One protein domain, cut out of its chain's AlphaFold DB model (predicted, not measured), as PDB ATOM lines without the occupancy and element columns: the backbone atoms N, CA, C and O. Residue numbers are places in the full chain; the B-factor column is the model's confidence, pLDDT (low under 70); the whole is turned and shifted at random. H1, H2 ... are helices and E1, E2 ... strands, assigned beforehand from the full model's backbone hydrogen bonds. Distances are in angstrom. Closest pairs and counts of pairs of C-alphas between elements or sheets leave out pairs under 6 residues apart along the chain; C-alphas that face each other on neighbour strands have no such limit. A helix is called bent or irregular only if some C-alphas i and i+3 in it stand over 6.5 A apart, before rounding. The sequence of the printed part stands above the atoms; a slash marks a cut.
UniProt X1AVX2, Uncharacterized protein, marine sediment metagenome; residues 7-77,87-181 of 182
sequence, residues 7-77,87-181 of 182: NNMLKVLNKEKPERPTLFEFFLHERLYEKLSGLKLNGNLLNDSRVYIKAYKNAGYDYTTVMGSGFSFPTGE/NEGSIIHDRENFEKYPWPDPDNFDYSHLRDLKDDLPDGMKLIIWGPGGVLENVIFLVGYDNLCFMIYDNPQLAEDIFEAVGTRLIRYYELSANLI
ATOM      1  N   ASN A   7     133.813 212.994 204.772       97.81
ATOM      2  CA  ASN A   7     132.847 213.411 205.794       97.81
ATOM      3  C   ASN A   7     133.272 212.991 207.205       97.81
ATOM      4  O   ASN A   7     132.890 213.644 208.172       97.81
ATOM      5  N   ASN A   8     134.084 211.938 207.350       97.50
ATOM      6  CA  ASN A   8     134.650 211.581 208.651       97.50
ATOM      7  C   ASN A   8     135.590 212.674 209.178       97.50
ATOM      8  O   ASN A   8     135.497 213.036 210.348       97.50
ATOM      9  N   MET A   9     136.430 213.249 208.308       97.00
ATOM     10  CA  MET A   9     137.293 214.372 208.676       97.00
ATOM     11  C   MET A   9     136.471 215.623 208.996       97.00
ATOM     12  O   MET A   9     136.711 216.259 210.016       97.00
ATOM     13  N   LEU A  10     135.445 215.932 208.195       97.44
ATOM     14  CA  LEU A  10     134.543 217.057 208.477       97.44
ATOM     15  C   LEU A  10     133.855 216.917 209.841       97.44
ATOM     16  O   LEU A  10     133.833 217.874 210.611       97.44
ATOM     17  N   LYS A  11     133.358 215.720 210.180       98.38
ATOM     18  CA  LYS A  11     132.781 215.437 211.504       98.38
ATOM     19  C   LYS A  11     133.801 215.685 212.617       98.38
ATOM     20  O   LYS A  11     133.472 216.358 213.585       98.38
ATOM     21  N   VAL A  12     135.046 215.224 212.464       97.25
ATOM     22  CA  VAL A  12     136.115 215.489 213.445       97.25
ATOM     23  C   VAL A  12     136.367 216.991 213.615       97.25
ATOM     24  O   VAL A  12     136.397 217.471 214.749       97.25
ATOM     25  N   LEU A  13     136.489 217.743 212.518       96.00
ATOM     26  CA  LEU A  13     136.713 219.196 212.552       96.00
ATOM     27  C   LEU A  13     135.542 219.953 213.200       96.00
ATOM     28  O   LEU A  13     135.762 220.907 213.946       96.00
ATOM     29  N   ASN A  14     134.314 219.473 213.003       97.88
ATOM     30  CA  ASN A  14     133.104 220.005 213.634       97.88
ATOM     31  C   ASN A  14     132.866 219.485 215.064       97.88
ATOM     32  O   ASN A  14     131.847 219.808 215.670       97.88
ATOM     33  N   LYS A  15     133.805 218.716 215.636       97.69
ATOM     34  CA  LYS A  15     133.696 218.099 216.974       97.69
ATOM     35  C   LYS A  15     132.505 217.138 217.110       97.69
ATOM     36  O   LYS A  15     131.947 216.961 218.191       97.69
ATOM     37  N   GLU A  16     132.141 216.489 216.015       98.44
ATOM     38  CA  GLU A  16     131.105 215.466 215.928       98.44
ATOM     39  C   GLU A  16     131.711 214.054 215.916       98.44
ATOM     40  O   GLU A  16     132.904 213.851 215.679       98.44
ATOM     41  N   LYS A  17     130.872 213.035 216.147       98.00
ATOM     42  CA  LYS A  17     131.296 211.630 216.103       98.00
ATOM     43  C   LYS A  17     131.345 211.124 214.647       98.00
ATOM     44  O   LYS A  17     130.284 211.016 214.028       98.00
ATOM     45  N   PRO A  18     132.520 210.749 214.102       97.94
ATOM     46  CA  PRO A  18     132.612 210.137 212.778       97.94
ATOM     47  C   PRO A  18     132.027 208.716 212.769       97.94
ATOM     48  O   PRO A  18     131.867 208.080 213.813       97.94
ATOM     49  N   GLU A  19     131.725 208.192 211.581       96.19
ATOM     50  CA  GLU A  19     131.156 206.840 211.418       96.19
ATOM     51  C   GLU A  19     132.147 205.737 211.795       96.19
ATOM     52  O   GLU A  19     131.765 204.630 212.170       96.19
ATOM     53  N   ARG A  20     133.437 206.056 211.709       94.94
ATOM     54  CA  ARG A  20     134.558 205.188 212.061       94.94
ATOM     55  C   ARG A  20     135.715 206.034 212.594       94.94
ATOM     56  O   ARG A  20     135.747 207.236 212.325       94.94
ATOM     57  N   PRO A  21     136.698 205.438 213.293       95.38
ATOM     58  CA  PRO A  21     137.924 206.144 213.647       95.38
ATOM     59  C   PRO A  21     138.545 206.814 212.413       95.38
ATOM     60  O   PRO A  21     138.787 206.168 211.387       95.38
ATOM     61  N   THR A  22     138.753 208.125 212.490       96.06
ATOM     62  CA  THR A  22     139.333 208.915 211.397       96.06
ATOM     63  C   THR A  22     140.843 208.879 211.541       96.06
ATOM     64  O   THR A  22     141.360 209.218 212.602       96.06
ATOM     65  N   LEU A  23     141.540 208.411 210.504       96.25
ATOM     66  CA  LEU A  23     142.999 208.421 210.493       96.25
ATOM     67  C   LEU A  23     143.483 209.844 210.209       96.25
ATOM     68  O   LEU A  23     142.888 210.534 209.380       96.25
ATOM     69  N   PHE A  24     144.556 210.254 210.878       95.56
ATOM     70  CA  PHE A  24     145.189 211.550 210.679       95.56
ATOM     71  C   PHE A  24     146.703 211.374 210.583       95.56
ATOM     72  O   PHE A  24     147.309 210.743 211.445       95.56
ATOM     73  N   GLU A  25     147.273 211.939 209.530       96.31
ATOM     74  CA  GLU A  25     148.705 212.098 209.306       96.31
ATOM     75  C   GLU A  25     148.937 213.371 208.478       96.31
ATOM     76  O   GLU A  25     148.125 213.711 207.610       96.31
ATOM     77  N   PHE A  26     150.017 214.095 208.767       94.62
ATOM     78  CA  PHE A  26     150.372 215.311 208.040       94.62
ATOM     79  C   PHE A  26     151.250 215.002 206.821       94.62
ATOM     80  O   PHE A  26     150.985 215.508 205.729       94.62
ATOM     81  N   PHE A  27     152.252 214.129 206.964       94.88
ATOM     82  CA  PHE A  27     153.041 213.606 205.846       94.88
ATOM     83  C   PHE A  27     153.601 212.218 206.155       94.88
ATOM     84  O   PHE A  27     153.850 211.854 207.299       94.88
ATOM     85  N   LEU A  28     153.859 211.441 205.106       96.00
ATOM     86  CA  LEU A  28     154.570 210.173 205.215       96.00
ATOM     87  C   LEU A  28     156.059 210.374 204.925       96.00
ATOM     88  O   LEU A  28     156.463 211.267 204.186       96.00
ATOM     89  N   HIS A  29     156.901 209.502 205.473       96.25
ATOM     90  CA  HIS A  29     158.296 209.437 205.048       96.25
ATOM     91  C   HIS A  29     158.372 209.050 203.555       96.25
ATOM     92  O   HIS A  29     157.619 208.185 203.113       96.25
ATOM     93  N   GLU A  30     159.330 209.595 202.795       96.19
ATOM     94  CA  GLU A  30     159.544 209.337 201.353       96.19
ATOM     95  C   GLU A  30     159.423 207.845 200.976       96.19
ATOM     96  O   GLU A  30     158.574 207.442 200.188       96.19
ATOM     97  N   ARG A  31     160.194 206.982 201.652       97.38
ATOM     98  CA  ARG A  31     160.126 205.515 201.503       97.38
ATOM     99  C   ARG A  31     158.719 204.918 201.653       97.38
ATOM    100  O   ARG A  31     158.424 203.914 201.011       97.38
ATOM    101  N   LEU A  32     157.873 205.476 202.521       97.69
ATOM    102  CA  LEU A  32     156.488 205.027 202.688       97.69
ATOM    103  C   LEU A  32     155.611 205.499 201.532       97.69
ATOM    104  O   LEU A  32     154.838 204.687 201.027       97.69
ATOM    105  N   TYR A  33     155.766 206.746 201.075       98.12
ATOM    106  CA  TYR A  33     155.076 207.231 199.878       98.12
ATOM    107  C   TYR A  33     155.338 206.325 198.679       98.12
ATOM    108  O   TYR A  33     154.397 205.848 198.042       98.12
ATOM    109  N   GLU A  34     156.604 206.016 198.408       98.06
ATOM    110  CA  GLU A  34     156.974 205.177 197.268       98.06
ATOM    111  C   GLU A  34     156.492 203.733 197.423       98.06
ATOM    112  O   GLU A  34     155.941 203.146 196.493       98.06
ATOM    113  N   LYS A  35     156.642 203.155 198.623       98.19
ATOM    114  CA  LYS A  35     156.199 201.783 198.901       98.19
ATOM    115  C   LYS A  35     154.687 201.628 198.756       98.19
ATOM    116  O   LYS A  35     154.233 200.633 198.198       98.19
ATOM    117  N   LEU A  36     153.912 202.573 199.286       97.69
ATOM    118  CA  LEU A  36     152.452 202.494 199.290       97.69
ATOM    119  C   LEU A  36     151.861 202.829 197.922       97.69
ATOM    120  O   LEU A  36     150.877 202.214 197.527       97.69
ATOM    121  N   SER A  37     152.451 203.764 197.178       97.38
ATOM    122  CA  SER A  37     151.983 204.127 195.834       97.38
ATOM    123  C   SER A  37     152.474 203.166 194.739       97.38
ATOM    124  O   SER A  37     151.813 203.013 193.707       97.38
ATOM    125  N   GLY A  38     153.634 202.528 194.932       97.62
ATOM    126  CA  GLY A  38     154.366 201.826 193.874       97.62
ATOM    127  C   GLY A  38     154.958 202.765 192.812       97.62
ATOM    128  O   GLY A  38     155.284 202.308 191.720       97.62
ATOM    129  N   LEU A  39     155.044 204.066 193.102       96.75
ATOM    130  CA  LEU A  39     155.588 205.115 192.237       96.75
ATOM    131  C   LEU A  39     156.822 205.749 192.895       96.75
ATOM    132  O   LEU A  39     157.107 205.498 194.064       96.75
ATOM    133  N   LYS A  40     157.564 206.556 192.134       96.56
ATOM    134  CA  LYS A  40     158.770 207.248 192.601       96.56
ATOM    135  C   LYS A  40     158.529 208.744 192.698       96.56
ATOM    136  O   LYS A  40     157.905 209.310 191.802       96.56
ATOM    137  N   LEU A  41     159.034 209.345 193.770       96.50
ATOM    138  CA  LEU A  41     159.069 210.798 193.908       96.50
ATOM    139  C   LEU A  41     160.182 211.357 193.017       96.50
ATOM    140  O   LEU A  41     161.207 210.704 192.806       96.50
ATOM    141  N   ASN A  42     159.966 212.543 192.454       94.94
ATOM    142  CA  ASN A  42     160.925 213.169 191.541       94.94
ATOM    143  C   ASN A  42     161.087 214.682 191.741       94.94
ATOM    144  O   ASN A  42     161.809 215.315 190.970       94.94
ATOM    145  N   GLY A  43     160.443 215.260 192.759       92.06
ATOM    146  CA  GLY A  43     160.532 216.683 193.082       92.06
ATOM    147  C   GLY A  43     159.627 217.573 192.228       92.06
ATOM    148  O   GLY A  43     159.589 218.783 192.443       92.06
ATOM    149  N   ASN A  44     158.891 217.017 191.259       93.62
ATOM    150  CA  ASN A  44     157.868 217.764 190.539       93.62
ATOM    151  C   ASN A  44     156.564 217.754 191.344       93.62
ATOM    152  O   ASN A  44     155.988 216.696 191.584       93.62
ATOM    153  N   LEU A  45     156.064 218.943 191.689       91.12
ATOM    154  CA  LEU A  45     154.920 219.122 192.584       91.12
ATOM    155  C   LEU A  45     153.667 218.330 192.170       91.12
ATOM    156  O   LEU A  45     153.043 217.684 193.013       91.12
ATOM    157  N   LEU A  46     153.309 218.348 190.883       93.31
ATOM    158  CA  LEU A  46     152.138 217.629 190.373       93.31
ATOM    159  C   LEU A  46     152.340 216.110 190.452       93.31
ATOM    160  O   LEU A  46     151.476 215.390 190.952       93.31
ATOM    161  N   ASN A  47     153.489 215.617 189.985       94.56
ATOM    162  CA  ASN A  47     153.790 214.186 190.009       94.56
ATOM    163  C   ASN A  47     153.873 213.649 191.437       94.56
ATOM    164  O   ASN A  47     153.266 212.621 191.734       94.56
ATOM    165  N   ASP A  48     154.557 214.360 192.327       96.06
ATOM    166  CA  ASP A  48     154.688 213.967 193.725       96.06
ATOM    167  C   ASP A  48     153.322 213.986 194.431       96.06
ATOM    168  O   ASP A  48     152.996 213.055 195.168       96.06
ATOM    169  N   SER A  49     152.449 214.946 194.111       96.31
ATOM    170  CA  SER A  49     151.071 214.961 194.621       96.31
ATOM    171  C   SER A  49     150.268 213.722 194.200       96.31
ATOM    172  O   SER A  49     149.537 213.158 195.017       96.31
ATOM    173  N   ARG A  50     150.447 213.216 192.969       96.94
ATOM    174  CA  ARG A  50     149.837 211.942 192.526       96.94
ATOM    175  C   ARG A  50     150.360 210.744 193.320       96.94
ATOM    176  O   ARG A  50     149.591 209.842 193.667       96.94
ATOM    177  N   VAL A  51     151.656 210.740 193.643       97.94
ATOM    178  CA  VAL A  51     152.255 209.732 194.533       97.94
ATOM    179  C   VAL A  51     151.583 209.783 195.908       97.94
ATOM    180  O   VAL A  51     151.198 208.733 196.432       97.94
ATOM    181  N   TYR A  52     151.382 210.982 196.465       97.88
ATOM    182  CA  TYR A  52     150.752 211.171 197.774       97.88
ATOM    183  C   TYR A  52     149.308 210.673 197.796       97.88
ATOM    184  O   TYR A  52     148.976 209.855 198.656       97.88
ATOM    185  N   ILE A  53     148.489 211.060 196.809       97.44
ATOM    186  CA  ILE A  53     147.099 210.596 196.671       97.44
ATOM    187  C   ILE A  53     147.042 209.066 196.723       97.44
ATOM    188  O   ILE A  53     146.303 208.483 197.523       97.44
ATOM    189  N   LYS A  54     147.862 208.396 195.906       97.31
ATOM    190  CA  LYS A  54     147.859 206.932 195.822       97.31
ATOM    191  C   LYS A  54     148.354 206.278 197.112       97.31
ATOM    192  O   LYS A  54     147.786 205.274 197.543       97.31
ATOM    193  N   ALA A  55     149.386 206.835 197.740       97.81
ATOM    194  CA  ALA A  55     149.921 206.323 198.997       97.81
ATOM    195  C   ALA A  55     148.918 206.452 200.152       97.81
ATOM    196  O   ALA A  55     148.679 205.472 200.859       97.81
ATOM    197  N   TYR A  56     148.293 207.623 200.312       97.69
ATOM    198  CA  TYR A  56     147.286 207.868 201.346       97.69
ATOM    199  C   TYR A  56     146.046 206.993 201.138       97.69
ATOM    200  O   TYR A  56     145.584 206.360 202.092       97.69
ATOM    201  N   LYS A  57     145.572 206.854 199.891       96.94
ATOM    202  CA  LYS A  57     144.501 205.904 199.553       96.94
ATOM    203  C   LYS A  57     144.874 204.485 199.985       96.94
ATOM    204  O   LYS A  57     144.099 203.823 200.672       96.94
ATOM    205  N   ASN A  58     146.075 204.030 199.625       96.81
ATOM    206  CA  ASN A  58     146.510 202.664 199.905       96.81
ATOM    207  C   ASN A  58     146.754 202.391 201.398       96.81
ATOM    208  O   ASN A  58     146.643 201.247 201.843       96.81
ATOM    209  N   ALA A  59     147.032 203.434 202.181       96.25
ATOM    210  CA  ALA A  59     147.086 203.374 203.638       96.25
ATOM    211  C   ALA A  59     145.711 203.543 204.321       96.25
ATOM    212  O   ALA A  59     145.606 203.354 205.532       96.25
ATOM    213  N   GLY A  60     144.646 203.829 203.563       96.19
ATOM    214  CA  GLY A  60     143.270 203.914 204.061       96.19
ATOM    215  C   GLY A  60     142.869 205.279 204.627       96.19
ATOM    216  O   GLY A  60     141.928 205.343 205.422       96.19
ATOM    217  N   TYR A  61     143.562 206.355 204.259       97.38
ATOM    218  CA  TYR A  61     143.193 207.715 204.654       97.38
ATOM    219  C   TYR A  61     142.032 208.265 203.813       97.38
ATOM    220  O   TYR A  61     141.847 207.903 202.653       97.38
ATOM    221  N   ASP A  62     141.261 209.175 204.410       97.44
ATOM    222  CA  ASP A  62     140.114 209.832 203.766       97.44
ATOM    223  C   ASP A  62     140.511 211.097 202.969       97.44
ATOM    224  O   ASP A  62     139.668 211.730 202.334       97.44
ATOM    225  N   TYR A  63     141.785 211.487 203.022       97.19
ATOM    226  CA  TYR A  63     142.348 212.687 202.402       97.19
ATOM    227  C   TYR A  63     143.831 212.478 202.086       97.19
ATOM    228  O   TYR A  63     144.417 211.490 202.522       97.19
ATOM    229  N   THR A  64     144.443 213.414 201.364       97.31
ATOM    230  CA  THR A  64     145.906 213.585 201.332       97.31
ATOM    231  C   THR A  64     146.248 215.054 201.534       97.31
ATOM    232  O   THR A  64     145.394 215.925 201.341       97.31
ATOM    233  N   THR A  65     147.490 215.335 201.911       96.38
ATOM    234  CA  THR A  65     148.022 216.693 202.006       96.38
ATOM    235  C   THR A  65     148.769 217.069 200.728       96.38
ATOM    236  O   THR A  65     149.478 216.242 200.154       96.38
ATOM    237  N   VAL A  66     148.600 218.308 200.258       95.50
ATOM    238  CA  VAL A  66     149.340 218.861 199.108       95.50
ATOM    239  C   VAL A  66     149.682 220.327 199.345       95.50
ATOM    240  O   VAL A  66     148.957 221.033 200.046       95.50
ATOM    241  N   MET A  67     150.779 220.787 198.750       94.56
ATOM    242  CA  MET A  67     151.146 222.200 198.785       94.56
ATOM    243  C   MET A  67     150.317 222.975 197.756       94.56
ATOM    244  O   MET A  67     150.088 222.482 196.649       94.56
ATOM    245  N   GLY A  68     149.876 224.181 198.108       94.19
ATOM    246  CA  GLY A  68     149.057 225.034 197.241       94.19
ATOM    247  C   GLY A  68     149.801 225.608 196.032       94.19
ATOM    248  O   GLY A  68     149.235 225.653 194.950       94.19
ATOM    249  N   SER A  69     151.067 225.998 196.195       95.00
ATOM    250  CA  SER A  69     151.982 226.467 195.141       95.00
ATOM    251  C   SER A  69     153.422 226.494 195.666       95.00
ATOM    252  O   SER A  69     153.650 226.251 196.850       95.00
ATOM    253  N   GLY A  70     154.394 226.834 194.813       94.50
ATOM    254  CA  GLY A  70     155.792 227.061 195.214       94.50
ATOM    255  C   GLY A  70     156.058 228.366 195.987       94.50
ATOM    256  O   GLY A  70     157.221 228.733 196.149       94.50
ATOM    257  N   PHE A  71     155.016 229.089 196.417       96.81
ATOM    258  CA  PHE A  71     155.146 230.316 197.205       96.81
ATOM    259  C   PHE A  71     155.937 230.062 198.493       96.81
ATOM    260  O   PHE A  71     155.646 229.139 199.250       96.81
ATOM    261  N   SER A  72     156.940 230.899 198.738       96.50
ATOM    262  CA  SER A  72     157.759 230.891 199.950       96.50
ATOM    263  C   SER A  72     158.393 232.265 200.146       96.50
ATOM    264  O   SER A  72     158.496 233.045 199.198       96.50
ATOM    265  N   PHE A  73     158.811 232.558 201.375       97.31
ATOM    266  CA  PHE A  73     159.557 233.765 201.708       97.31
ATOM    267  C   PHE A  73     161.058 233.485 201.550       97.31
ATOM    268  O   PHE A  73     161.574 232.621 202.262       97.31
ATOM    269  N   PRO A  74     161.779 234.161 200.633       95.25
ATOM    270  CA  PRO A  74     163.224 233.998 200.514       95.25
ATOM    271  C   PRO A  74     163.945 234.307 201.831       95.25
ATOM    272  O   PRO A  74     163.662 235.325 202.456       95.25
ATOM    273  N   THR A  75     164.892 233.459 202.224       93.06
ATOM    274  CA  THR A  75     165.763 233.651 203.397       93.06
ATOM    275  C   THR A  75     167.228 233.668 202.969       93.06
ATOM    276  O   THR A  75     167.558 233.334 201.828       93.06
ATOM    277  N   GLY A  76     168.122 234.034 203.887       90.38
ATOM    278  CA  GLY A  76     169.560 233.873 203.693       90.38
ATOM    279  C   GLY A  76     169.985 232.403 203.631       90.38
ATOM    280  O   GLY A  76     169.180 231.484 203.813       90.38
ATOM    281  N   GLU A  77     171.276 232.178 203.383       84.56
ATOM    282  CA  GLU A  77     171.852 230.836 203.417       84.56
ATOM    283  C   GLU A  77     171.709 230.223 204.810       84.56
ATOM    284  O   GLU A  77     172.008 230.858 205.822       84.56
ATOM    285  N   ASN A  87     167.914 231.215 214.489       88.38
ATOM    286  CA  ASN A  87     168.358 232.549 214.081       88.38
ATOM    287  C   ASN A  87     169.116 232.544 212.738       88.38
ATOM    288  O   ASN A  87     169.373 233.605 212.173       88.38
ATOM    289  N   GLU A  88     169.529 231.374 212.242       87.38
ATOM    290  CA  GLU A  88     170.365 231.263 211.043       87.38
ATOM    291  C   GLU A  88     169.569 231.571 209.765       87.38
ATOM    292  O   GLU A  88     168.439 231.118 209.608       87.38
ATOM    293  N   GLY A  89     170.172 232.326 208.842       88.44
ATOM    294  CA  GLY A  89     169.536 232.737 207.584       88.44
ATOM    295  C   GLY A  89     168.545 233.895 207.706       88.44
ATOM    296  O   GLY A  89     167.900 234.231 206.712       88.44
ATOM    297  N   SER A  90     168.443 234.519 208.882       94.44
ATOM    298  CA  SER A  90     167.702 235.769 209.056       94.44
ATOM    299  C   SER A  90     168.363 236.926 208.299       94.44
ATOM    300  O   SER A  90     169.579 236.951 208.108       94.44
ATOM    301  N   ILE A  91     167.533 237.839 207.797       96.44
ATOM    302  CA  ILE A  91     167.907 238.890 206.836       96.44
ATOM    303  C   ILE A  91     167.159 240.215 207.046       96.44
ATOM    304  O   ILE A  91     167.497 241.202 206.397       96.44
ATOM    305  N   ILE A  92     166.141 240.257 207.913       97.12
ATOM    306  CA  ILE A  92     165.418 241.477 208.288       97.12
ATOM    307  C   ILE A  92     165.760 241.813 209.736       97.12
ATOM    308  O   ILE A  92     165.139 241.295 210.663       97.12
ATOM    309  N   HIS A  93     166.748 242.683 209.940       95.50
ATOM    310  CA  HIS A  93     167.176 243.083 211.285       95.50
ATOM    311  C   HIS A  93     166.690 244.473 211.691       95.50
ATOM    312  O   HIS A  93     166.606 244.778 212.878       95.50
ATOM    313  N   ASP A  94     166.330 245.296 210.712       96.50
ATOM    314  CA  ASP A  94     165.906 246.675 210.901       96.50
ATOM    315  C   ASP A  94     164.889 247.107 209.828       96.50
ATOM    316  O   ASP A  94     164.491 246.341 208.941       96.50
ATOM    317  N   ARG A  95     164.455 248.369 209.920       97.38
ATOM    318  CA  ARG A  95     163.504 248.972 208.981       97.38
ATOM    319  C   ARG A  95     164.043 249.033 207.552       97.38
ATOM    320  O   ARG A  95     163.277 248.850 206.612       97.38
ATOM    321  N   GLU A  96     165.335 249.286 207.377       98.00
ATOM    322  CA  GLU A  96     165.944 249.390 206.051       98.00
ATOM    323  C   GLU A  96     165.945 248.028 205.343       98.00
ATOM    324  O   GLU A  96     165.652 247.944 204.148       98.00
ATOM    325  N   ASN A  97     166.223 246.948 206.077       97.62
ATOM    326  CA  ASN A  97     166.136 245.586 205.555       97.62
ATOM    327  C   ASN A  97     164.689 245.232 205.187       97.62
ATOM    328  O   ASN A  97     164.462 244.658 204.124       97.62
ATOM    329  N   PHE A  98     163.718 245.607 206.028       98.38
ATOM    330  CA  PHE A  98     162.291 245.380 205.770       98.38
ATOM    331  C   PHE A  98     161.824 246.016 204.455       98.38
ATOM    332  O   PHE A  98     161.129 245.363 203.676       98.38
ATOM    333  N   GLU A  99     162.221 247.263 204.189       98.00
ATOM    334  CA  GLU A  99     161.825 247.970 202.963       98.00
ATOM    335  C   GLU A  99     162.511 247.424 201.706       98.00
ATOM    336  O   GLU A  99     161.929 247.445 200.622       98.00
ATOM    337  N   LYS A 100     163.741 246.916 201.836       97.88
ATOM    338  CA  LYS A 100     164.487 246.316 200.718       97.88
ATOM    339  C   LYS A 100     164.136 244.854 200.467       97.88
ATOM    340  O   LYS A 100     164.500 244.322 199.417       97.88
ATOM    341  N   TYR A 101     163.496 244.188 201.425       98.25
ATOM    342  CA  TYR A 101     163.189 242.773 201.318       98.25
ATOM    343  C   TYR A 101     162.260 242.513 200.117       98.25
ATOM    344  O   TYR A 101     161.238 243.193 199.979       98.25
ATOM    345  N   PRO A 102     162.582 241.546 199.235       97.00
ATOM    346  CA  PRO A 102     161.784 241.249 198.050       97.00
ATOM    347  C   PRO A 102     160.524 240.470 198.436       97.00
ATOM    348  O   PRO A 102     160.427 239.265 198.205       97.00
ATOM    349  N   TRP A 103     159.565 241.162 199.046       97.75
ATOM    350  CA  TRP A 103     158.315 240.574 199.503       97.75
ATOM    351  C   TRP A 103     157.602 239.833 198.358       97.75
ATOM    352  O   TRP A 103     157.127 240.488 197.426       97.75
ATOM    353  N   PRO A 104     157.492 238.490 198.414       97.38
ATOM    354  CA  PRO A 104     156.881 237.721 197.340       97.38
ATOM    355  C   PRO A 104     155.385 238.030 197.257       97.38
ATOM    356  O   PRO A 104     154.730 238.259 198.273       97.38
ATOM    357  N   ASP A 105     154.840 238.014 196.049       97.88
ATOM    358  CA  ASP A 105     153.407 238.167 195.812       97.88
ATOM    359  C   ASP A 105     152.795 236.785 195.513       97.88
ATOM    360  O   ASP A 105     153.186 236.170 194.514       97.88
ATOM    361  N   PRO A 106     151.884 236.265 196.361       97.44
ATOM    362  CA  PRO A 106     151.236 234.971 196.156       97.44
ATOM    363  C   PRO A 106     150.538 234.817 194.803       97.44
ATOM    364  O   PRO A 106     150.458 233.688 194.319       97.44
ATOM    365  N   ASP A 107     150.058 235.907 194.195       97.38
ATOM    366  CA  ASP A 107     149.373 235.890 192.895       97.38
ATOM    367  C   ASP A 107     150.323 235.570 191.721       97.38
ATOM    368  O   ASP A 107     149.870 235.148 190.656       97.38
ATOM    369  N   ASN A 108     151.643 235.693 191.911       97.44
ATOM    370  CA  ASN A 108     152.650 235.385 190.886       97.44
ATOM    371  C   ASN A 108     153.067 233.902 190.838       97.44
ATOM    372  O   ASN A 108     153.957 233.539 190.065       97.44
ATOM    373  N   PHE A 109     152.465 233.042 191.663       96.50
ATOM    374  CA  PHE A 109     152.785 231.614 191.727       96.50
ATOM    375  C   PHE A 109     151.724 230.760 191.031       96.50
ATOM    376  O   PHE A 109     150.554 231.126 190.952       96.50
ATOM    377  N   ASP A 110     152.136 229.595 190.530       94.25
ATOM    378  CA  ASP A 110     151.242 228.658 189.855       94.25
ATOM    379  C   ASP A 110     150.552 227.710 190.852       94.25
ATOM    380  O   ASP A 110     151.212 227.021 191.632       94.25
ATOM    381  N   TYR A 111     149.220 227.677 190.793       94.75
ATOM    382  CA  TYR A 111     148.335 226.805 191.581       94.75
ATOM    383  C   TYR A 111     147.568 225.815 190.684       94.75
ATOM    384  O   TYR A 111     146.670 225.107 191.149       94.75
ATOM    385  N   SER A 112     147.848 225.798 189.374       92.31
ATOM    386  CA  SER A 112     147.088 225.026 188.386       92.31
ATOM    387  C   SER A 112     147.070 223.525 188.678       92.31
ATOM    388  O   SER A 112     146.038 222.887 188.447       92.31
ATOM    389  N   HIS A 113     148.126 222.989 189.302       91.50
ATOM    390  CA  HIS A 113     148.205 221.577 189.682       91.50
ATOM    391  C   HIS A 113     147.069 221.144 190.612       91.50
ATOM    392  O   HIS A 113     146.666 219.988 190.562       91.50
ATOM    393  N   LEU A 114     146.513 222.042 191.437       93.44
ATOM    394  CA  LEU A 114     145.382 221.712 192.313       93.44
ATOM    395  C   LEU A 114     144.142 221.298 191.510       93.44
ATOM    396  O   LEU A 114     143.411 220.401 191.932       93.44
ATOM    397  N   ARG A 115     143.927 221.917 190.341       91.12
ATOM    398  CA  ARG A 115     142.854 221.528 189.414       91.12
ATOM    399  C   ARG A 115     143.202 220.239 188.683       91.12
ATOM    400  O   ARG A 115     142.346 219.368 188.568       91.12
ATOM    401  N   ASP A 116     144.450 220.104 188.244       91.94
ATOM    402  CA  ASP A 116     144.912 218.939 187.479       91.94
ATOM    403  C   ASP A 116     144.850 217.635 188.291       91.94
ATOM    404  O   ASP A 116     144.698 216.558 187.722       91.94
ATOM    405  N   LEU A 117     144.926 217.722 189.623       92.69
ATOM    406  CA  LEU A 117     144.799 216.570 190.521       92.69
ATOM    407  C   LEU A 117     143.363 216.056 190.665       92.69
ATOM    408  O   LEU A 117     143.168 214.967 191.203       92.69
ATOM    409  N   LYS A 118     142.348 216.806 190.217       87.69
ATOM    410  CA  LYS A 118     140.938 216.425 190.386       87.69
ATOM    411  C   LYS A 118     140.630 215.057 189.777       87.69
ATOM    412  O   LYS A 118     139.911 214.278 190.396       87.69
ATOM    413  N   ASP A 119     141.210 214.763 188.617       87.50
ATOM    414  CA  ASP A 119     140.995 213.500 187.901       87.50
ATOM    415  C   ASP A 119     141.770 212.326 188.525       87.50
ATOM    416  O   ASP A 119     141.435 211.162 188.304       87.50
ATOM    417  N   ASP A 120     142.785 212.620 189.341       92.25
ATOM    418  CA  ASP A 120     143.570 211.626 190.073       92.25
ATOM    419  C   ASP A 120     142.942 211.267 191.436       92.25
ATOM    420  O   ASP A 120     143.329 210.264 192.051       92.25
ATOM    421  N   LEU A 121     141.986 212.067 191.934       94.56
ATOM    422  CA  LEU A 121     141.375 211.862 193.246       94.56
ATOM    423  C   LEU A 121     140.379 210.688 193.240       94.56
ATOM    424  O   LEU A 121     139.399 210.709 192.499       94.56
ATOM    425  N   PRO A 122     140.549 209.693 194.127       95.25
ATOM    426  CA  PRO A 122     139.540 208.668 194.353       95.25
ATOM    427  C   PRO A 122     138.225 209.255 194.872       95.25
ATOM    428  O   PRO A 122     138.228 210.198 195.668       95.25
ATOM    429  N   ASP A 123     137.113 208.610 194.519       95.62
ATOM    430  CA  ASP A 123     135.796 208.942 195.057       95.62
ATOM    431  C   ASP A 123     135.808 209.006 196.592       95.62
ATOM    432  O   ASP A 123     136.381 208.155 197.277       95.62
ATOM    433  N   GLY A 124     135.182 210.051 197.138       95.75
ATOM    434  CA  GLY A 124     135.085 210.282 198.581       95.75
ATOM    435  C   GLY A 124     136.349 210.841 199.247       95.75
ATOM    436  O   GLY A 124     136.273 211.238 200.412       95.75
ATOM    437  N   MET A 125     137.479 210.927 198.539       96.81
ATOM    438  CA  MET A 125     138.712 211.558 199.019       96.81
ATOM    439  C   MET A 125     138.693 213.071 198.752       96.81
ATOM    440  O   MET A 125     138.036 213.537 197.819       96.81
ATOM    441  N   LYS A 126     139.417 213.858 199.557       95.75
ATOM    442  CA  LYS A 126     139.667 215.292 199.304       95.75
ATOM    443  C   LYS A 126     141.126 215.665 199.560       95.75
ATOM    444  O   LYS A 126     141.878 214.913 200.180       95.75
ATOM    445  N   LEU A 127     141.510 216.839 199.070       95.38
ATOM    446  CA  LEU A 127     142.801 217.462 199.341       95.38
ATOM    447  C   LEU A 127     142.707 218.334 200.596       95.38
ATOM    448  O   LEU A 127     141.747 219.086 200.756       95.38
ATOM    449  N   ILE A 128     143.717 218.256 201.459       95.75
ATOM    450  CA  ILE A 128     143.981 219.251 202.502       95.75
ATOM    451  C   ILE A 128     145.219 220.035 202.075       95.75
ATOM    452  O   ILE A 128     146.301 219.470 201.917       95.75
ATOM    453  N   ILE A 129     145.050 221.337 201.862       94.88
ATOM    454  CA  ILE A 129     146.136 222.209 201.420       94.88
ATOM    455  C   ILE A 129     146.948 222.664 202.630       94.88
ATOM    456  O   ILE A 129     146.381 223.065 203.646       94.88
ATOM    457  N   TRP A 130     148.270 222.653 202.494       94.56
ATOM    458  CA  TRP A 130     149.189 223.302 203.425       94.56
ATOM    459  C   TRP A 130     150.044 224.346 202.695       94.56
ATOM    460  O   TRP A 130     150.272 224.241 201.489       94.56
ATOM    461  N   GLY A 131     150.462 225.379 203.427       92.56
ATOM    462  CA  GLY A 131     151.300 226.477 202.939       92.56
ATOM    463  C   GLY A 131     152.729 226.441 203.481       92.56
ATOM    464  O   GLY A 131     153.077 225.528 204.231       92.56
ATOM    465  N   PRO A 132     153.570 227.430 203.141       92.75
ATOM    466  CA  PRO A 132     154.994 227.446 203.490       92.75
ATOM    467  C   PRO A 132     155.237 227.823 204.965       92.75
ATOM    468  O   PRO A 132     155.910 228.803 205.263       92.75
ATOM    469  N   GLY A 133     154.671 227.061 205.900       93.38
ATOM    470  CA  GLY A 133     154.757 227.317 207.338       93.38
ATOM    471  C   GLY A 133     153.740 228.335 207.864       93.38
ATOM    472  O   GLY A 133     152.943 228.922 207.126       93.38
ATOM    473  N   GLY A 134     153.749 228.513 209.183       94.94
ATOM    474  CA  GLY A 134     152.916 229.479 209.896       94.94
ATOM    475  C   GLY A 134     153.474 230.904 209.857       94.94
ATOM    476  O   GLY A 134     154.620 231.137 209.475       94.94
ATOM    477  N   VAL A 135     152.671 231.873 210.309       97.69
ATOM    478  CA  VAL A 135     153.089 233.286 210.379       97.69
ATOM    479  C   VAL A 135     154.348 233.431 211.240       97.69
ATOM    480  O   VAL A 135     155.360 233.927 210.762       97.69
ATOM    481  N   LEU A 136     154.318 232.937 212.485       97.06
ATOM    482  CA  LEU A 136     155.452 233.051 213.407       97.06
ATOM    483  C   LEU A 136     156.709 232.336 212.885       97.06
ATOM    484  O   LEU A 136     157.804 232.857 213.045       97.06
ATOM    485  N   GLU A 137     156.557 231.173 212.249       96.00
ATOM    486  CA  GLU A 137     157.684 230.423 211.679       96.00
ATOM    487  C   GLU A 137     158.401 231.245 210.604       96.00
ATOM    488  O   GLU A 137     159.617 231.409 210.661       96.00
ATOM    489  N   ASN A 138     157.641 231.834 209.678       97.56
ATOM    490  CA  ASN A 138     158.196 232.693 208.637       97.56
ATOM    491  C   ASN A 138     158.826 233.963 209.214       97.56
ATOM    492  O   ASN A 138     159.918 234.339 208.800       97.56
ATOM    493  N   VAL A 139     158.198 234.593 210.211       98.06
ATOM    494  CA  VAL A 139     158.790 235.759 210.885       98.06
ATOM    495  C   VAL A 139     160.111 235.392 211.566       98.06
ATOM    496  O   VAL A 139     161.090 236.120 211.420       98.06
ATOM    497  N   ILE A 140     160.194 234.242 212.240       96.75
ATOM    498  CA  ILE A 140     161.448 233.762 212.839       96.75
ATOM    499  C   ILE A 140     162.507 233.513 211.762       96.75
ATOM    500  O   ILE A 140     163.646 233.927 211.946       96.75
ATOM    501  N   PHE A 141     162.160 232.897 210.630       95.69
ATOM    502  CA  PHE A 141     163.125 232.686 209.547       95.69
ATOM    503  C   PHE A 141     163.636 233.990 208.929       95.69
ATOM    504  O   PHE A 141     164.799 234.067 208.544       95.69
ATOM    505  N   LEU A 142     162.794 235.021 208.851       97.38
ATOM    506  CA  LEU A 142     163.177 236.315 208.291       97.38
ATOM    507  C   LEU A 142     163.992 237.163 209.267       97.38
ATOM    508  O   LEU A 142     164.928 237.838 208.844       97.38
ATOM    509  N   VAL A 143     163.651 237.139 210.553       97.19
ATOM    510  CA  VAL A 143     164.157 238.104 211.544       97.19
ATOM    511  C   VAL A 143     165.156 237.479 212.515       97.19
ATOM    512  O   VAL A 143     166.049 238.169 213.003       97.19
ATOM    513  N   GLY A 144     165.038 236.175 212.765       96.69
ATOM    514  CA  GLY A 144     165.693 235.450 213.849       96.69
ATOM    515  C   GLY A 144     164.895 235.560 215.149       96.69
ATOM    516  O   GLY A 144     164.374 236.622 215.480       96.69
ATOM    517  N   TYR A 145     164.783 234.465 215.901       96.50
ATOM    518  CA  TYR A 145     164.018 234.413 217.152       96.50
ATOM    519  C   TYR A 145     164.511 235.396 218.224       96.50
ATOM    520  O   TYR A 145     163.703 236.090 218.842       96.50
ATOM    521  N   ASP A 146     165.823 235.489 218.434       95.50
ATOM    522  CA  ASP A 146     166.405 236.348 219.469       95.50
ATOM    523  C   ASP A 146     166.191 237.819 219.097       95.50
ATOM    524  O   ASP A 146     165.743 238.626 219.910       95.50
ATOM    525  N   ASN A 147     166.446 238.150 217.829       95.69
ATOM    526  CA  ASN A 147     166.239 239.492 217.303       95.69
ATOM    527  C   ASN A 147     164.758 239.881 217.324       95.69
ATOM    528  O   ASN A 147     164.435 241.011 217.671       95.69
ATOM    529  N   LEU A 148     163.849 238.945 217.035       97.56
ATOM    530  CA  LEU A 148     162.413 239.164 217.171       97.56
ATOM    531  C   LEU A 148     162.036 239.521 218.617       97.56
ATOM    532  O   LEU A 148     161.267 240.458 218.826       97.56
ATOM    533  N   CYS A 149     162.600 238.827 219.614       97.00
ATOM    534  CA  CYS A 149     162.362 239.141 221.027       97.00
ATOM    535  C   CYS A 149     162.762 240.584 221.372       97.00
ATOM    536  O   CYS A 149     161.996 241.287 222.032       97.00
ATOM    537  N   PHE A 150     163.933 241.037 220.913       96.69
ATOM    538  CA  PHE A 150     164.387 242.415 221.136       96.69
ATOM    539  C   PHE A 150     163.576 243.430 220.324       96.69
ATOM    540  O   PHE A 150     163.159 244.449 220.865       96.69
ATOM    541  N   MET A 151     163.269 243.129 219.062       96.94
ATOM    542  CA  MET A 151     162.498 243.999 218.173       96.94
ATOM    543  C   MET A 151     161.100 244.288 218.719       96.94
ATOM    544  O   MET A 151     160.661 245.431 218.663       96.94
ATOM    545  N   ILE A 152     160.419 243.294 219.296       97.56
ATOM    546  CA  ILE A 152     159.108 243.496 219.936       97.56
ATOM    547  C   ILE A 152     159.195 244.521 221.078       97.56
ATOM    548  O   ILE A 152     158.246 245.272 221.299       97.56
ATOM    549  N   TYR A 153     160.316 244.564 221.800       97.00
ATOM    550  CA  TYR A 153     160.521 245.497 222.905       97.00
ATOM    551  C   TYR A 153     160.984 246.884 222.427       97.00
ATOM    552  O   TYR A 153     160.396 247.892 222.816       97.00
ATOM    553  N   ASP A 154     162.003 246.938 221.567       96.25
ATOM    554  CA  ASP A 154     162.656 248.186 221.150       96.25
ATOM    555  C   ASP A 154     161.912 248.910 220.016       96.25
ATOM    556  O   ASP A 154     161.917 250.140 219.944       96.25
ATOM    557  N   ASN A 155     161.281 248.162 219.108       96.38
ATOM    558  CA  ASN A 155     160.582 248.694 217.938       96.38
ATOM    559  C   ASN A 155     159.342 247.846 217.585       96.38
ATOM    560  O   ASN A 155     159.315 247.176 216.544       96.38
ATOM    561  N   PRO A 156     158.294 247.879 218.428       97.44
ATOM    562  CA  PRO A 156     157.096 247.063 218.241       97.44
ATOM    563  C   PRO A 156     156.405 247.302 216.893       97.44
ATOM    564  O   PRO A 156     155.853 246.363 216.326       97.44
ATOM    565  N   GLN A 157     156.489 248.518 216.339       98.44
ATOM    566  CA  GLN A 157     155.908 248.826 215.029       98.44
ATOM    567  C   GLN A 157     156.585 248.041 213.900       98.44
ATOM    568  O   GLN A 157     155.913 247.564 212.994       98.44
ATOM    569  N   LEU A 158     157.913 247.883 213.934       98.31
ATOM    570  CA  LEU A 158     158.610 247.081 212.924       98.31
ATOM    571  C   LEU A 158     158.208 245.607 213.009       98.31
ATOM    572  O   LEU A 158     157.989 244.985 211.972       98.31
ATOM    573  N   ALA A 159     158.070 245.067 214.222       98.25
ATOM    574  CA  ALA A 159     157.565 243.712 214.398       98.25
ATOM    575  C   ALA A 159     156.150 243.579 213.809       98.25
ATOM    576  O   ALA A 159     155.917 242.678 213.005       98.25
ATOM    577  N   GLU A 160     155.235 244.495 214.144       98.50
ATOM    578  CA  GLU A 160     153.861 244.511 213.622       98.50
ATOM    579  C   GLU A 160     153.825 244.524 212.088       98.50
ATOM    580  O   GLU A 160     153.174 243.670 211.487       98.50
ATOM    581  N   ASP A 161     154.597 245.405 211.451       98.69
ATOM    582  CA  ASP A 161     154.633 245.509 209.990       98.69
ATOM    583  C   ASP A 161     155.160 244.224 209.324       98.69
ATOM    584  O   ASP A 161     154.683 243.833 208.257       98.69
ATOM    585  N   ILE A 162     156.124 243.534 209.947       98.62
ATOM    586  CA  ILE A 162     156.640 242.240 209.467       98.62
ATOM    587  C   ILE A 162     155.574 241.145 209.605       98.62
ATOM    588  O   ILE A 162     155.361 240.374 208.662       98.62
ATOM    589  N   PHE A 163     154.889 241.074 210.751       98.62
ATOM    590  CA  PHE A 163     153.797 240.119 210.966       98.62
ATOM    591  C   PHE A 163     152.653 240.344 209.977       98.62
ATOM    592  O   PHE A 163     152.160 239.372 209.401       98.62
ATOM    593  N   GLU A 164     152.270 241.596 209.733       98.75
ATOM    594  CA  GLU A 164     151.225 241.954 208.772       98.75
ATOM    595  C   GLU A 164     151.646 241.596 207.340       98.75
ATOM    596  O   GLU A 164     150.885 240.968 206.597       98.75
ATOM    597  N   ALA A 165     152.889 241.906 206.955       98.56
ATOM    598  CA  ALA A 165     153.409 241.593 205.627       98.56
ATOM    599  C   ALA A 165     153.428 240.082 205.340       98.56
ATOM    600  O   ALA A 165     153.076 239.672 204.228       98.56
ATOM    601  N   VAL A 166     153.798 239.254 206.322       98.62
ATOM    602  CA  VAL A 166     153.751 237.785 206.218       98.62
ATOM    603  C   VAL A 166     152.307 237.275 206.254       98.62
ATOM    604  O   VAL A 166     151.911 236.469 205.409       98.62
ATOM    605  N   GLY A 167     151.512 237.742 207.218       98.31
ATOM    606  CA  GLY A 167     150.152 237.272 207.475       98.31
ATOM    607  C   GLY A 167     149.209 237.506 206.301       98.31
ATOM    608  O   GLY A 167     148.560 236.566 205.840       98.31
ATOM    609  N   THR A 168     149.190 238.722 205.755       98.44
ATOM    610  CA  THR A 168     148.352 239.080 204.594       98.44
ATOM    611  C   THR A 168     148.660 238.227 203.366       98.44
ATOM    612  O   THR A 168     147.747 237.771 202.675       98.44
ATOM    613  N   ARG A 169     149.939 237.925 203.121       98.44
ATOM    614  CA  ARG A 169     150.367 237.060 202.013       98.44
ATOM    615  C   ARG A 169     149.972 235.605 202.224       98.44
ATOM    616  O   ARG A 169     149.533 234.956 201.278       98.44
ATOM    617  N   LEU A 170     150.078 235.093 203.450       98.00
ATOM    618  CA  LEU A 170     149.610 233.743 203.767       98.00
ATOM    619  C   LEU A 170     148.085 233.628 203.642       98.00
ATOM    620  O   LEU A 170     147.604 232.637 203.097       98.00
ATOM    621  N   ILE A 171     147.325 234.643 204.069       97.44
ATOM    622  CA  ILE A 171     145.873 234.701 203.831       97.44
ATOM    623  C   ILE A 171     145.598 234.613 202.330       97.44
ATOM    624  O   ILE A 171     144.873 233.718 201.892       97.44
ATOM    625  N   ARG A 172     146.245 235.472 201.532       97.56
ATOM    626  CA  ARG A 172     146.061 235.499 200.079       97.56
ATOM    627  C   ARG A 172     146.415 234.165 199.412       97.56
ATOM    628  O   ARG A 172     145.670 233.690 198.558       97.56
ATOM    629  N   TYR A 173     147.499 233.519 199.838       97.44
ATOM    630  CA  TYR A 173     147.879 232.176 199.391       97.44
ATOM    631  C   TYR A 173     146.764 231.141 199.618       97.44
ATOM    632  O   TYR A 173     146.440 230.356 198.719       97.44
ATOM    633  N   TYR A 174     146.155 231.129 200.808       96.38
ATOM    634  CA  TYR A 174     145.080 230.183 201.120       96.38
ATOM    635  C   TYR A 174     143.777 230.515 200.386       96.38
ATOM    636  O   TYR A 174     143.087 229.588 199.965       96.38
ATOM    637  N   GLU A 175     143.462 231.793 200.155       95.94
ATOM    638  CA  GLU A 175     142.333 232.199 199.304       95.94
ATOM    639  C   GLU A 175     142.488 231.680 197.869       95.94
ATOM    640  O   GLU A 175     141.564 231.070 197.322       95.94
ATOM    641  N   LEU A 176     143.665 231.883 197.266       95.56
ATOM    642  CA  LEU A 176     143.986 231.391 195.923       95.56
ATOM    643  C   LEU A 176     143.861 229.867 195.851       95.56
ATOM    644  O   LEU A 176     143.241 229.333 194.930       95.56
ATOM    645  N   SER A 177     144.382 229.174 196.863       93.94
ATOM    646  CA  SER A 177     144.333 227.714 196.929       93.94
ATOM    647  C   SER A 177     142.902 227.183 197.092       93.94
ATOM    648  O   SER A 177     142.523 226.213 196.436       93.94
ATOM    649  N   ALA A 178     142.081 227.815 197.938       89.69
ATOM    650  CA  ALA A 178     140.712 227.375 198.214       89.69
ATOM    651  C   ALA A 178     139.758 227.600 197.029       89.69
ATOM    652  O   ALA A 178     138.893 226.762 196.770       89.69
ATOM    653  N   ASN A 179     139.928 228.696 196.284       84.56
ATOM    654  CA  ASN A 179     139.066 229.033 195.146       84.56
ATOM    655  C   ASN A 179     139.215 228.074 193.951       84.56
ATOM    656  O   ASN A 179     138.342 228.030 193.089       84.56
ATOM    657  N   LEU A 180     140.303 227.302 193.890       74.50
ATOM    658  CA  LEU A 180     140.599 226.388 192.783       74.50
ATOM    659  C   LEU A 180     140.108 224.950 193.005       74.50
ATOM    660  O   LEU A 180     140.162 224.152 192.070       74.50
ATOM    661  N   ILE A 181     139.639 224.620 194.215       61.91
ATOM    662  CA  ILE A 181     139.213 223.261 194.612       61.91
ATOM    663  C   ILE A 181     137.683 223.171 194.833       61.91
ATOM    664  O   ILE A 181     137.169 222.101 195.169       61.91
TER     665      ILE A 181
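Overview. This is residues 7 to 77 and 87 to 181 of the 182 residues of an uncharacterized protein of marine sediment metagenome (UniProt X1AVX2). The model has two clusters at opposite ends of its long axis, with the long helix H8 reaching from one to the other. At one end H3 packs on E1 of a small two-stranded sheet, with H2 and H5 packed on H3; at the other, H6 and H7 pack on H8 and H4 comes close to its Leu 158. H1 lies off to one side of the sheet end and touches no helix. The printed part has 166 residues with eight named helices and two named strands, in the order H1 H2 H3 E1 H4 H5 E2 H6 H7 H8; the sheet, E1 beside E2, is parallel and the class is mostly helix. It is only just loose, close to compact, with a radius of gyration of the C-alphas of 18.9 A and spans of 53 by 38 by 29 A.

Arrangement. H1, residues 7 to 13, is only just apart from E1, residues 63 to 67, at 8.2 A. H2, residues 30 to 37, touches H3, residues 45 to 59, at a steep tilt of 67 degrees; their closest C-alphas, Ser 37 and Ala 55, are 4.4 A apart. The closest C-alphas of H3 and E1, Ile 53 and Thr 64, are 5.7 A apart. H3 touches H5, residues 113 to 120, at a steep tilt of 40 degrees, closest at C-alphas Leu 46 and His 113, 5.6 A. E1 and E2, residues 126 to 130, are parallel at 36 degrees, with N 128 and O 64 at 2.9 A and N 66 and O 128 at 3.1 A, within hydrogen-bond range. H6, residues 135 to 143, touches H8, residues 156 to 179, opposite ways at a steep tilt of 51 degrees; the closest C-alphas, Val 135 and Gly 167, are 5.7 A apart. H7, residues 145 to 154, touches H8 with H8's residues 158 to 159 alone, closest at C-alphas Ile 152 and Ala 159, 5.8 A. H4, residues 95 to 100, and H8 are close but not clearly touching, with C-alphas Arg 95 and Leu 158 at 6.6 A. The closest C-alphas of E2 and H8, Ile 129 and Ser 177, are 7.3 A apart. Each O i to N i+4 pair is within hydrogen-bond range in H1, H2, H3, H4 and H6, against 5 of 6 in H7, 19 of 20 in H8 and 1 of 4 in H5, where 3 of 5 O i to N i+3 pairs are.

Along the chain. H1 begins at C-alpha 7, (132.847, 213.411, 205.794). H3 is 20.8 A long, E1 13.5 A, E2 13.1 A, H7 14.4 A and H8 34.4 A. H5 is irregular, but only just: C-alphas 116 and 119 are 6.7 A apart. H8 ends at C-alpha 179, (139.066, 229.033, 195.146).

Size, cuts and confidence. The two C-alphas farthest apart, Glu 19 and Glu 96, are 55.2 A apart. Residues 78 to 86 are not printed, and C-alphas 77 and 87 are 11.4 A apart across this cut, in the link from E1 to H4. The links H1 to H2 and H4 to H5 are long. The mean pLDDT of the printed part is 95.6; residue 181 is under 70.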